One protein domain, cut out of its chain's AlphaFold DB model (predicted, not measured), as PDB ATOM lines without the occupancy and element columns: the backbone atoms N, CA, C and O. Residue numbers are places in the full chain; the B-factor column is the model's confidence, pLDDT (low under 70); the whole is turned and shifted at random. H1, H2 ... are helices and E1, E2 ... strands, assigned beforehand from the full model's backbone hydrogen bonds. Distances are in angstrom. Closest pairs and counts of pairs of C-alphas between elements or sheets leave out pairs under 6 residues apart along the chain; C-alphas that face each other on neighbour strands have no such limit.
ATOM      1  N   PHE A  22     218.930 240.940 234.351       82.06
ATOM      2  CA  PHE A  22     219.033 239.744 235.185       82.06
ATOM      3  C   PHE A  22     219.260 240.062 236.667       82.06
ATOM      4  O   PHE A  22     218.745 239.335 237.518       82.06
ATOM      5  N   GLY A  23     219.990 241.124 237.007       82.44
ATOM      6  CA  GLY A  23     220.129 241.614 238.378       82.44
ATOM      7  C   GLY A  23     218.802 242.106 238.941       82.44
ATOM      8  O   GLY A  23     218.446 241.749 240.063       82.44
ATOM      9  N   TYR A  24     218.011 242.810 238.130       83.44
ATOM     10  CA  TYR A  24     216.655 243.219 238.466       83.44
ATOM     11  C   TYR A  24     215.786 241.997 238.750       83.44
ATOM     12  O   TYR A  24     215.204 241.908 239.827       83.44
ATOM     13  N   MET A  25     215.765 241.004 237.857       83.00
ATOM     14  CA  MET A  25     215.011 239.767 238.084       83.00
ATOM     15  C   MET A  25     215.426 239.028 239.360       83.00
ATOM     16  O   MET A  25     214.564 238.525 240.074       83.00
ATOM     17  N   LYS A  26     216.727 238.978 239.668       85.06
ATOM     18  CA  LYS A  26     217.246 238.360 240.901       85.06
ATOM     19  C   LYS A  26     216.886 239.141 242.166       85.06
ATOM     20  O   LYS A  26     216.893 238.563 243.247       85.06
ATOM     21  N   SER A  27     216.598 240.434 242.041       83.25
ATOM     22  CA  SER A  27     216.190 241.295 243.156       83.25
ATOM     23  C   SER A  27     214.692 241.222 243.480       83.25
ATOM     24  O   SER A  27     214.257 241.796 244.480       83.25
ATOM     25  N   LEU A  28     213.896 240.541 242.646       83.50
ATOM     26  CA  LEU A  28     212.462 240.368 242.860       83.50
ATOM     27  C   LEU A  28     212.182 239.285 243.905       83.50
ATOM     28  O   LEU A  28     212.833 238.243 243.947       83.50
ATOM     29  N   THR A  29     211.164 239.522 244.725       84.19
ATOM     30  CA  THR A  29     210.617 238.523 245.648       84.19
ATOM     31  C   THR A  29     209.785 237.472 244.908       84.19
ATOM     32  O   THR A  29     209.278 237.721 243.813       84.19
ATOM     33  N   ASP A  30     209.552 236.314 245.532       81.62
ATOM     34  CA  ASP A  30     208.711 235.253 244.954       81.62
ATOM     35  C   ASP A  30     207.295 235.746 244.606       81.62
ATOM     36  O   ASP A  30     206.715 235.345 243.598       81.62
ATOM     37  N   ALA A  31     206.725 236.643 245.417       81.19
ATOM     38  CA  ALA A  31     205.413 237.231 245.150       81.19
ATOM     39  C   ALA A  31     205.423 238.115 243.890       81.19
ATOM     40  O   ALA A  31     204.506 238.030 243.078       81.19
ATOM     41  N   GLU A  32     206.477 238.915 243.699       81.69
ATOM     42  CA  GLU A  32     206.645 239.766 242.515       81.69
ATOM     43  C   GLU A  32     206.974 238.955 241.255       81.69
ATOM     44  O   GLU A  32     206.553 239.327 240.164       81.69
ATOM     45  N   LEU A  33     207.708 237.846 241.386       81.44
ATOM     46  CA  LEU A  33     208.000 236.935 240.275       81.44
ATOM     47  C   LEU A  33     206.739 236.217 239.783       81.44
ATOM     48  O   LEU A  33     206.552 236.070 238.577       81.44
ATOM     49  N   ASN A  34     205.854 235.820 240.702       82.19
ATOM     50  CA  ASN A  34     204.585 235.171 240.367       82.19
ATOM     51  C   ASN A  34     203.603 236.095 239.629       82.19
ATOM     52  O   ASN A  34     202.734 235.608 238.906       82.19
ATOM     53  N   ASP A  35     203.746 237.411 239.785       82.00
ATOM     54  CA  ASP A  35     202.966 238.413 239.051       82.00
ATOM     55  C   ASP A  35     203.637 238.843 237.735       82.00
ATOM     56  O   ASP A  35     203.249 239.826 237.106       82.00
ATOM     57  N   ARG A  36     204.670 238.124 237.283       81.19
ATOM     58  CA  ARG A  36     205.424 238.476 236.081       81.19
ATOM     59  C   ARG A  36     205.529 237.328 235.104       81.19
ATOM     60  O   ARG A  36     205.484 236.148 235.443       81.19
ATOM     61  N   VAL A  37     205.710 237.699 233.847       85.62
ATOM     62  CA  VAL A  37     205.946 236.756 232.768       85.62
ATOM     63  C   VAL A  37     206.960 237.310 231.787       85.62
ATOM     64  O   VAL A  37     206.983 238.508 231.524       85.62
ATOM     65  N   ILE A  38     207.804 236.442 231.240       83.38
ATOM     66  CA  ILE A  38     208.793 236.826 230.240       83.38
ATOM     67  C   ILE A  38     208.332 236.333 228.878       83.38
ATOM     68  O   ILE A  38     208.094 235.143 228.671       83.38
ATOM     69  N   TYR A  39     208.236 237.264 227.942       83.44
ATOM     70  CA  TYR A  39     208.100 236.979 226.525       83.44
ATOM     71  C   TYR A  39     209.484 236.996 225.887       83.44
ATOM     72  O   TYR A  39     210.219 237.978 226.005       83.44
ATOM     73  N   ILE A  40     209.839 235.908 225.216       81.56
ATOM     74  CA  ILE A  40     211.110 235.765 224.514       81.56
ATOM     75  C   ILE A  40     210.834 235.957 223.028       81.56
ATOM     76  O   ILE A  40     209.999 235.261 222.456       81.56
ATOM     77  N   TYR A  41     211.544 236.872 222.385       80.44
ATOM     78  CA  TYR A  41     211.493 237.106 220.945       80.44
ATOM     79  C   TYR A  41     212.870 236.822 220.353       80.44
ATOM     80  O   TYR A  41     213.883 237.172 220.956       80.44
ATOM     81  N   ARG A  42     212.935 236.216 219.165       76.88
ATOM     82  CA  ARG A  42     214.197 236.050 218.432       76.88
ATOM     83  C   ARG A  42     214.330 237.167 217.404       76.88
ATOM     84  O   ARG A  42     213.505 237.266 216.506       76.88
ATOM     85  N   GLN A  43     215.381 237.963 217.543       71.56
ATOM     86  CA  GLN A  43     215.753 239.022 216.606       71.56
ATOM     87  C   GLN A  43     216.674 238.465 215.511       71.56
ATOM     88  O   GLN A  43     216.452 238.722 214.331       71.56
ATOM     89  N   GLU A  44     217.650 237.621 215.881       62.69
ATOM     90  CA  GLU A  44     218.570 236.995 214.922       62.69
ATOM     91  C   GLU A  44     218.805 235.494 215.201       62.69
ATOM     92  O   GLU A  44     219.099 235.117 216.343       62.69
ATOM     93  N   PRO A  45     218.716 234.614 214.180       60.88
ATOM     94  CA  PRO A  45     218.130 234.870 212.860       60.88
ATOM     95  C   PRO A  45     216.631 235.183 212.967       60.88
ATOM     96  O   PRO A  45     215.941 234.613 213.812       60.88
ATOM     97  N   ALA A  46     216.128 236.068 212.107       63.69
ATOM     98  CA  ALA A  46     214.716 236.434 212.095       63.69
ATOM     99  C   ALA A  46     213.842 235.216 211.746       63.69
ATOM    100  O   ALA A  46     214.111 234.489 210.782       63.69
ATOM    101  N   ILE A  47     212.795 234.981 212.538       65.38
ATOM    102  CA  ILE A  47     211.861 233.870 212.337       65.38
ATOM    103  C   ILE A  47     210.419 234.358 212.389       65.38
ATOM    104  O   ILE A  47     210.066 235.232 213.175       65.38
ATOM    105  N   ARG A  48     209.572 233.743 211.569       59.78
ATOM    106  CA  ARG A  48     208.123 233.902 211.604       59.78
ATOM    107  C   ARG A  48     207.494 232.667 212.226       59.78
ATOM    108  O   ARG A  48     207.688 231.549 211.739       59.78
ATOM    109  N   ASN A  49     206.718 232.879 213.279       62.50
ATOM    110  CA  ASN A  49     205.981 231.814 213.940       62.50
ATOM    111  C   ASN A  49     204.758 231.367 213.109       62.50
ATOM    112  O   ASN A  49     204.277 232.127 212.259       62.50
ATOM    113  N   PRO A  50     204.256 230.134 213.315       56.00
ATOM    114  CA  PRO A  50     203.038 229.657 212.671       56.00
ATOM    115  C   PRO A  50     201.851 230.619 212.867       56.00
ATOM    116  O   PRO A  50     201.708 231.221 213.935       56.00
ATOM    117  N   PRO A  51     200.946 230.736 211.881       47.69
ATOM    118  CA  PRO A  51     199.744 231.545 212.038       47.69
ATOM    119  C   PRO A  51     198.924 231.078 213.252       47.69
ATOM    120  O   PRO A  51     198.691 229.884 213.430       47.69
ATOM    121  N   GLY A  52     198.502 232.029 214.092       49.53
ATOM    122  CA  GLY A  52     197.767 231.765 215.337       49.53
ATOM    123  C   GLY A  52     198.645 231.553 216.576       49.53
ATOM    124  O   GLY A  52     198.113 231.424 217.676       49.53
ATOM    125  N   THR A  53     199.972 231.555 216.427       53.66
ATOM    126  CA  THR A  53     200.915 231.628 217.552       53.66
ATOM    127  C   THR A  53     201.440 233.058 217.681       53.66
ATOM    128  O   THR A  53     201.605 233.744 216.675       53.66
ATOM    129  N   GLY A  54     201.616 233.552 218.911       59.19
ATOM    130  CA  GLY A  54     202.088 234.923 219.142       59.19
ATOM    131  C   GLY A  54     203.475 235.181 218.539       59.19
ATOM    132  O   GLY A  54     204.208 234.248 218.218       59.19
ATOM    133  N   ASN A  55     203.864 236.453 218.419       65.38
ATOM    134  CA  ASN A  55     205.160 236.854 217.841       65.38
ATOM    135  C   ASN A  55     206.376 236.485 218.720       65.38
ATOM    136  O   ASN A  55     207.519 236.617 218.293       65.38
ATOM    137  N   TYR A  56     206.141 236.020 219.946       73.44
ATOM    138  CA  TYR A  56     207.168 235.515 220.853       73.44
ATOM    139  C   TYR A  56     207.453 234.032 220.575       73.44
ATOM    140  O   TYR A  56     206.546 233.261 220.266       73.44
ATOM    141  N   ILE A  57     208.713 233.615 220.692       74.12
ATOM    142  CA  ILE A  57     209.125 232.212 220.538       74.12
ATOM    143  C   ILE A  57     208.733 231.369 221.749       74.12
ATOM    144  O   ILE A  57     208.415 230.193 221.599       74.12
ATOM    145  N   GLU A  58     208.730 231.972 222.938       79.81
ATOM    146  CA  GLU A  58     208.319 231.316 224.172       79.81
ATOM    147  C   GLU A  58     207.815 232.348 225.186       79.81
ATOM    148  O   GLU A  58     208.261 233.499 225.208       79.81
ATOM    149  N   LYS A  59     206.847 231.933 226.006       83.38
ATOM    150  CA  LYS A  59     206.340 232.682 227.155       83.38
ATOM    151  C   LYS A  59     206.653 231.860 228.398       83.38
ATOM    152  O   LYS A  59     206.107 230.769 228.550       83.38
ATOM    153  N   VAL A  60     207.504 232.383 229.272       83.75
ATOM    154  CA  VAL A  60     208.047 231.651 230.423       83.75
ATOM    155  C   VAL A  60     207.798 232.405 231.718       83.75
ATOM    156  O   VAL A  60     207.785 233.635 231.747       83.75
ATOM    157  N   ILE A  61     207.590 231.658 232.797       83.50
ATOM    158  CA  ILE A  61     207.496 232.227 234.142       83.50
ATOM    159  C   ILE A  61     208.933 232.363 234.667       83.50
ATOM    160  O   ILE A  61     209.676 231.380 234.601       83.50
ATOM    161  N   PRO A  62     209.359 233.550 235.130       78.19
ATOM    162  CA  PRO A  62     210.690 233.727 235.697       78.19
ATOM    163  C   PRO A  62     210.896 232.878 236.971       78.19
ATOM    164  O   PRO A  62     209.921 232.493 237.616       78.19
ATOM    165  N   PRO A  63     212.151 232.600 237.371       78.94
ATOM    166  CA  PRO A  63     213.394 233.146 236.823       78.94
ATOM    167  C   PRO A  63     213.924 232.368 235.609       78.94
ATOM    168  O   PRO A  63     213.822 231.147 235.539       78.94
ATOM    169  N   ILE A  64     214.554 233.090 234.681       79.31
ATOM    170  CA  ILE A  64     215.376 232.523 233.602       79.31
ATOM    171  C   ILE A  64     216.740 233.218 233.578       79.31
ATOM    172  O   ILE A  64     216.891 234.318 234.108       79.31
ATOM    173  N   ASP A  65     217.727 232.602 232.947       79.00
ATOM    174  CA  ASP A  65     219.069 233.154 232.770       79.00
ATOM    175  C   ASP A  65     219.576 232.951 231.331       79.00
ATOM    176  O   ASP A  65     218.859 232.475 230.445       79.00
ATOM    177  N   GLU A  66     220.815 233.362 231.066       75.81
ATOM    178  CA  GLU A  66     221.465 233.145 229.769       75.81
ATOM    179  C   GLU A  66     221.575 231.650 229.419       75.81
ATOM    180  O   GLU A  66     221.363 231.260 228.264       75.81
ATOM    181  N   ASP A  67     221.861 230.801 230.411       80.00
ATOM    182  CA  ASP A  67     221.995 229.359 230.214       80.00
ATOM    183  C   ASP A  67     220.673 228.738 229.757       80.00
ATOM    184  O   ASP A  67     220.674 227.876 228.871       80.00
ATOM    185  N   TYR A  68     219.543 229.228 230.270       82.81
ATOM    186  CA  TYR A  68     218.213 228.858 229.806       82.81
ATOM    187  C   TYR A  68     218.043 229.131 228.304       82.81
ATOM    188  O   TYR A  68     217.709 228.216 227.542       82.81
ATOM    189  N   LEU A  69     218.353 230.350 227.842       79.19
ATOM    190  CA  LEU A  69     218.253 230.716 226.420       79.19
ATOM    191  C   LEU A  69     219.158 229.844 225.546       79.19
ATOM    192  O   LEU A  69     218.740 229.358 224.492       79.19
ATOM    193  N   LYS A  70     220.384 229.579 225.998       79.62
ATOM    194  CA  LYS A  70     221.348 228.747 225.272       79.62
ATOM    195  C   LYS A  70     220.907 227.287 225.180       79.62
ATOM    196  O   LYS A  70     221.056 226.650 224.130       79.62
ATOM    197  N   GLN A  71     220.338 226.742 226.251       78.62
ATOM    198  CA  GLN A  71     219.858 225.364 226.291       78.62
ATOM    199  C   GLN A  71     218.584 225.177 225.462       78.62
ATOM    200  O   GLN A  71     218.514 224.219 224.686       78.62
ATOM    201  N   HIS A  72     217.624 226.098 225.553       76.19
ATOM    202  CA  HIS A  72     216.315 225.967 224.908       76.19
ATOM    203  C   HIS A  72     216.298 226.483 223.464       76.19
ATOM    204  O   HIS A  72     215.756 225.826 222.573       76.19
ATOM    205  N   HIS A  73     216.958 227.608 223.197       75.81
ATOM    206  CA  HIS A  73     216.901 228.301 221.909       75.81
ATOM    207  C   HIS A  73     218.260 228.385 221.196       75.81
ATOM    208  O   HIS A  73     218.311 228.686 220.006       75.81
ATOM    209  N   GLY A  74     219.374 228.042 221.841       79.56
ATOM    210  CA  GLY A  74     220.700 228.115 221.216       79.56
ATOM    211  C   GLY A  74     221.192 229.552 221.048       79.56
ATOM    212  O   GLY A  74     220.729 230.462 221.732       79.56
ATOM    213  N   GLY A  75     222.143 229.770 220.141       72.69
ATOM    214  CA  GLY A  75     222.698 231.105 219.915       72.69
ATOM    215  C   GLY A  75     221.811 232.012 219.061       72.69
ATOM    216  O   GLY A  75     220.844 231.566 218.434       72.69
ATOM    217  N   GLY A  76     222.130 233.300 219.064       78.88
ATOM    218  CA  GLY A  76     221.376 234.339 218.370       78.88
ATOM    219  C   GLY A  76     221.144 235.575 219.228       78.88
ATOM    220  O   GLY A  76     221.595 235.652 220.371       78.88
ATOM    221  N   GLN A  77     220.429 236.540 218.661       76.69
ATOM    222  CA  GLN A  77     220.006 237.744 219.365       76.69
ATOM    223  C   GLN A  77     218.539 237.611 219.757       76.69
ATOM    224  O   GLN A  77     217.694 237.261 218.928       76.69
ATOM    225  N   TYR A  78     218.239 237.894 221.017       80.44
ATOM    226  CA  TYR A  78     216.918 237.763 221.612       80.44
ATOM    227  C   TYR A  78     216.481 239.087 222.219       80.44
ATOM    228  O   TYR A  78     217.299 239.812 222.768       80.44
ATOM    229  N   LEU A  79     215.189 239.388 222.148       81.69
ATOM    230  CA  LEU A  79     214.561 240.432 222.948       81.69
ATOM    231  C   LEU A  79     213.758 239.737 224.049       81.69
ATOM    232  O   LEU A  79     212.849 238.960 223.764       81.69
ATOM    233  N   LEU A  80     214.110 240.004 225.298       83.75
ATOM    234  CA  LEU A  80     213.374 239.573 226.476       83.75
ATOM    235  C   LEU A  80     212.474 240.717 226.915       83.75
ATOM    236  O   LEU A  80     212.945 241.837 227.090       83.75
ATOM    237  N   TRP A  81     211.192 240.435 227.108       84.31
ATOM    238  CA  TRP A  81     210.242 241.389 227.662       84.31
ATOM    239  C   TRP A  81     209.614 240.799 228.918       84.31
ATOM    240  O   TRP A  81     208.755 239.920 228.853       84.31
ATOM    241  N   LEU A  82     210.070 241.284 230.068       84.12
ATOM    242  CA  LEU A  82     209.469 241.025 231.364       84.12
ATOM    243  C   LEU A  82     208.237 241.916 231.501       84.12
ATOM    244  O   LEU A  82     208.368 243.134 231.601       84.12
ATOM    245  N   LYS A  83     207.059 241.304 231.498       82.69
ATOM    246  CA  LYS A  83     205.775 241.978 231.646       82.69
ATOM    247  C   LYS A  83     205.153 241.651 232.992       82.69
ATOM    248  O   LYS A  83     205.114 240.487 233.394       82.69
ATOM    249  N   THR A  84     204.642 242.671 233.660       81.88
ATOM    250  CA  THR A  84     203.888 242.508 234.906       81.88
ATOM    251  C   THR A  84     202.412 242.270 234.570       81.88
ATOM    252  O   THR A  84     201.851 242.903 233.673       81.88
ATOM    253  N   ILE A  85     201.793 241.284 235.219       80.25
ATOM    254  CA  ILE A  85     200.435 240.819 234.906       80.25
ATOM    255  C   ILE A  85     199.393 241.797 235.464       80.25
ATOM    256  O   ILE A  85     198.383 242.041 234.804       80.25
ATOM    257  N   SER A  86     199.641 242.358 236.651       73.69
ATOM    258  CA  SER A  86     198.708 243.256 237.339       73.69
ATOM    259  C   SER A  86     198.731 244.713 236.847       73.69
ATOM    260  O   SER A  86     197.671 245.332 236.764       73.69
ATOM    261  N   ASP A  87     199.901 245.258 236.496       71.94
ATOM    262  CA  ASP A  87     200.081 246.645 236.035       71.94
ATOM    263  C   ASP A  87     201.319 246.760 235.129       71.94
ATOM    264  O   ASP A  87     202.392 246.294 235.487       71.94
ATOM    265  N   SER A  88     201.212 247.417 233.971       64.25
ATOM    266  CA  SER A  88     202.295 247.525 232.980       64.25
ATOM    267  C   SER A  88     203.420 248.496 233.359       64.25
ATOM    268  O   SER A  88     204.377 248.647 232.602       64.25
ATOM    269  N   LYS A  89     203.317 249.197 234.494       64.19
ATOM    270  CA  LYS A  89     204.286 250.236 234.901       64.19
ATOM    271  C   LYS A  89     205.704 249.721 235.157       64.19
ATOM    272  O   LYS A  89     206.642 250.503 235.105       64.19
ATOM    273  N   ASN A  90     205.863 248.420 235.403       69.69
ATOM    274  CA  ASN A  90     207.147 247.797 235.746       69.69
ATOM    275  C   ASN A  90     207.627 246.796 234.689       69.69
ATOM    276  O   ASN A  90     208.326 245.824 235.009       69.69
ATOM    277  N   ASP A  91     207.216 247.005 233.440       81.38
ATOM    278  CA  ASP A  91     207.686 246.221 232.310       81.38
ATOM    279  C   ASP A  91     209.150 246.563 231.998       81.38
ATOM    280  O   ASP A  91     209.541 247.728 231.972       81.38
ATOM    281  N   ARG A  92     209.970 245.543 231.726       80.81
ATOM    282  CA  ARG A  92     211.366 245.725 231.306       80.81
ATOM    283  C   ARG A  92     211.657 244.960 230.032       80.81
ATOM    284  O   ARG A  92     211.207 243.828 229.862       80.81
ATOM    285  N   LYS A  93     212.446 245.571 229.153       83.12
ATOM    286  CA  LYS A  93     212.898 244.978 227.895       83.12
ATOM    287  C   LYS A  93     214.423 244.916 227.887       83.12
ATOM    288  O   LYS A  93     215.072 245.832 228.373       83.12
ATOM    289  N   CYS A  94     214.992 243.847 227.344       79.62
ATOM    290  CA  CYS A  94     216.436 243.698 227.194       79.62
ATOM    291  C   CYS A  94     216.756 242.924 225.919       79.62
ATOM    292  O   CYS A  94     216.108 241.921 225.620       79.62
ATOM    293  N   VAL A  95     217.758 243.385 225.173       78.19
ATOM    294  CA  VAL A  95     218.300 242.657 224.027       78.19
ATOM    295  C   VAL A  95     219.527 241.883 224.483       78.19
ATOM    296  O   VAL A  95     220.483 242.463 224.988       78.19
ATOM    297  N   PHE A  96     219.504 240.570 224.288       75.88
ATOM    298  CA  PHE A  96     220.542 239.667 224.750       75.88
ATOM    299  C   PHE A  96     221.107 238.840 223.596       75.88
ATOM    300  O   PHE A  96     220.354 238.279 222.798       75.88
ATOM    301  N   ARG A  97     222.436 238.743 223.504       79.50
ATOM    302  CA  ARG A  97     223.130 237.959 222.476       79.50
ATOM    303  C   ARG A  97     223.745 236.716 223.106       79.50
ATOM    304  O   ARG A  97     224.559 236.825 224.011       79.50
ATOM    305  N   VAL A  98     223.370 235.547 222.596       78.62
ATOM    306  CA  VAL A  98     223.899 234.250 223.030       78.62
ATOM    307  C   VAL A  98     224.815 233.698 221.946       78.62
ATOM    308  O   VAL A  98     224.407 233.552 220.791       78.62
ATOM    309  N   ASP A  99     226.034 233.325 222.321       68.62
ATOM    310  CA  ASP A  99     226.976 232.695 221.400       68.62
ATOM    311  C   ASP A  99     226.631 231.221 221.144       68.62
ATOM    312  O   ASP A  99     226.454 230.415 222.067       68.62
ATOM    313  N   GLY A 100     226.588 230.849 219.864       63.59
ATOM    314  CA  GLY A 100     226.390 229.474 219.412       63.59
ATOM    315  C   GLY A 100     225.461 229.355 218.199       63.59
ATOM    316  O   GLY A 100     224.962 230.353 217.683       63.59
ATOM    317  N   PRO A 101     225.210 228.127 217.716       59.69
ATOM    318  CA  PRO A 101     224.260 227.899 216.634       59.69
ATOM    319  C   PRO A 101     222.808 228.087 217.120       59.69
ATOM    320  O   PRO A 101     222.473 227.624 218.218       59.69
ATOM    321  N   PRO A 102     221.924 228.717 216.324       72.44
ATOM    322  CA  PRO A 102     220.521 228.893 216.684       72.44
ATOM    323  C   PRO A 102     219.754 227.566 216.637       72.44
ATOM    324  O   PRO A 102     219.871 226.797 215.682       72.44
ATOM    325  N   LYS A 103     218.916 227.316 217.646       72.12
ATOM    326  CA  LYS A 103     217.898 226.258 217.626       72.12
ATOM    327  C   LYS A 103     216.578 226.870 217.177       72.12
ATOM    328  O   LYS A 103     215.975 227.686 217.877       72.12
ATOM    329  N   ILE A 104     216.150 226.493 215.981       65.75
ATOM    330  CA  ILE A 104     214.937 227.017 215.354       65.75
ATOM    331  C   ILE A 104     213.773 226.073 215.697       65.75
ATOM    332  O   ILE A 104     213.868 224.882 215.385       65.75
ATOM    333  N   PRO A 105     212.696 226.555 216.349       60.53
ATOM    334  CA  PRO A 105     211.545 225.720 216.682       60.53
ATOM    335  C   PRO A 105     210.880 225.140 215.427       60.53
ATOM    336  O   PRO A 105     210.753 225.814 214.400       60.53
ATOM    337  N   ALA A 106     210.434 223.885 215.503       51.59
ATOM    338  CA  ALA A 106     209.776 223.214 214.386       51.59
ATOM    339  C   ALA A 106     208.499 223.968 213.961       51.59
ATOM    340  O   ALA A 106     207.679 224.332 214.798       51.59
ATOM    341  N   GLY A 107     208.333 224.196 212.655       52.91
ATOM    342  CA  GLY A 107     207.191 224.932 212.094       52.91
ATOM    343  C   GLY A 107     207.390 226.446 211.970       52.91
ATOM    344  O   GLY A 107     206.541 227.112 211.383       52.91
ATOM    345  N   THR A 108     208.506 226.995 212.459       56.09
ATOM    346  CA  THR A 108     208.862 228.403 212.229       56.09
ATOM    347  C   THR A 108     209.511 228.584 210.855       56.09
ATOM    348  O   THR A 108     210.246 227.723 210.368       56.09
ATOM    349  N   THR A 109     209.197 229.696 210.194       56.22
ATOM    350  CA  THR A 109     209.750 230.045 208.881       56.22
ATOM    351  C   THR A 109     210.901 231.016 209.068       56.22
ATOM    352  O   THR A 109     210.724 232.070 209.670       56.22
ATOM    353  N   LEU A 110     212.076 230.679 208.548       56.62
ATOM    354  CA  LEU A 110     213.215 231.590 208.557       56.62
ATOM    355  C   LEU A 110     212.982 232.745 207.593       56.62
ATOM    356  O   LEU A 110     212.521 232.541 206.467       56.62
ATOM    357  N   LEU A 111     213.334 233.942 208.039       52.62
ATOM    358  CA  LEU A 111     213.260 235.153 207.246       52.62
ATOM    359  C   LEU A 111     214.671 235.600 206.867       52.62
ATOM    360  O   LEU A 111     215.614 235.487 207.650       52.62
TER     361      LEU A 111
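Overview. This is residues 22 to 111 of the 449 residues of an uncharacterized protein of Acidobacteria bacterium (UniProt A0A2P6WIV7). A twisted sheet has three long strands, E1, E3 and E4, side by side and short E2 at one edge; H3 packs across it near the end where E3 begins and E4 ends, while the small helices H1 and H2 sit towards the other end. The long link of residues 45 to 57 lies between E1 and E2, and its residues 47 to 48 pair with residues 109 to 110 of the tail. The printed part has 90 residues, with three named helices and four named strands in the order H1 H2 E1 E2 H3 E3 E4. The sheet's order is E2 E1 E3 E4, all antiparallel, and the class is mixed, helices and strands. The whole is compact, with a radius of gyration of the C-alphas of 13.4 A and spans of 37 by 29 by 17 A.

Arrangement. Start with H1, residues 22 to 27, and H2, residues 30 to 34: they are close but not clearly touching, the closest C-alphas being those of Met 25 and Leu 33, 7.9 A apart. Each is only just on the sheet, with 5 pairs of C-alphas within 10 A, and only grazes it. Next come E1, residues 36 to 44, and E2, residues 58 to 60, an antiparallel hairpin at 152 degrees; look for N 38 and O 60, 2.9 A apart. H3, residues 66 to 72, lies over E3, residues 74 to 84, at a height over the sheet of 7.3 A, and runs across the strands, at 73 degrees to E3 on the local plane. E2, H3 and E3 form a split strand-helix-strand unit, two strands running the same way with E1 between them, and its crossover is right-handed. E1 and E3 are antiparallel at 148 degrees, with N 39 and O 81 2.9 A apart. E3 forms a hairpin with E4, residues 92 to 102, antiparallel at 160 degrees, with N 78 and O 96 2.8 A apart. The closest C-alphas of H3 and E4 are those of Lys 70 and Val 98, 6.5 A apart. In H1, H2 and H3 every O i to N i+4 pair is within hydrogen-bond range.

Along the chain. Find C-alpha 22 at (219.033, 239.744, 235.185), where H1 begins. E1 starts at C-alpha 36, (205.424, 238.476, 236.081), and runs 25.0 A. H3 is 10.1 A long. E3 is 26.0 A long and bends by 82 degrees at residue 77. E4 is 24.1 A long, bends by 89 degrees at residue 99 and ends at C-alpha 102, (220.521, 228.893, 216.684).

Size, cuts and confidence. The two farthest C-alphas, those of Ala 31 and Leu 111, are 38.8 A apart. The printed part has no cut, and its one long link is E1 to E2. Look for pLDDT under 70 at residues 44 to 55, 88 to 90, 99 to 101 and 104 to 111; the mean of the printed part is 74.1.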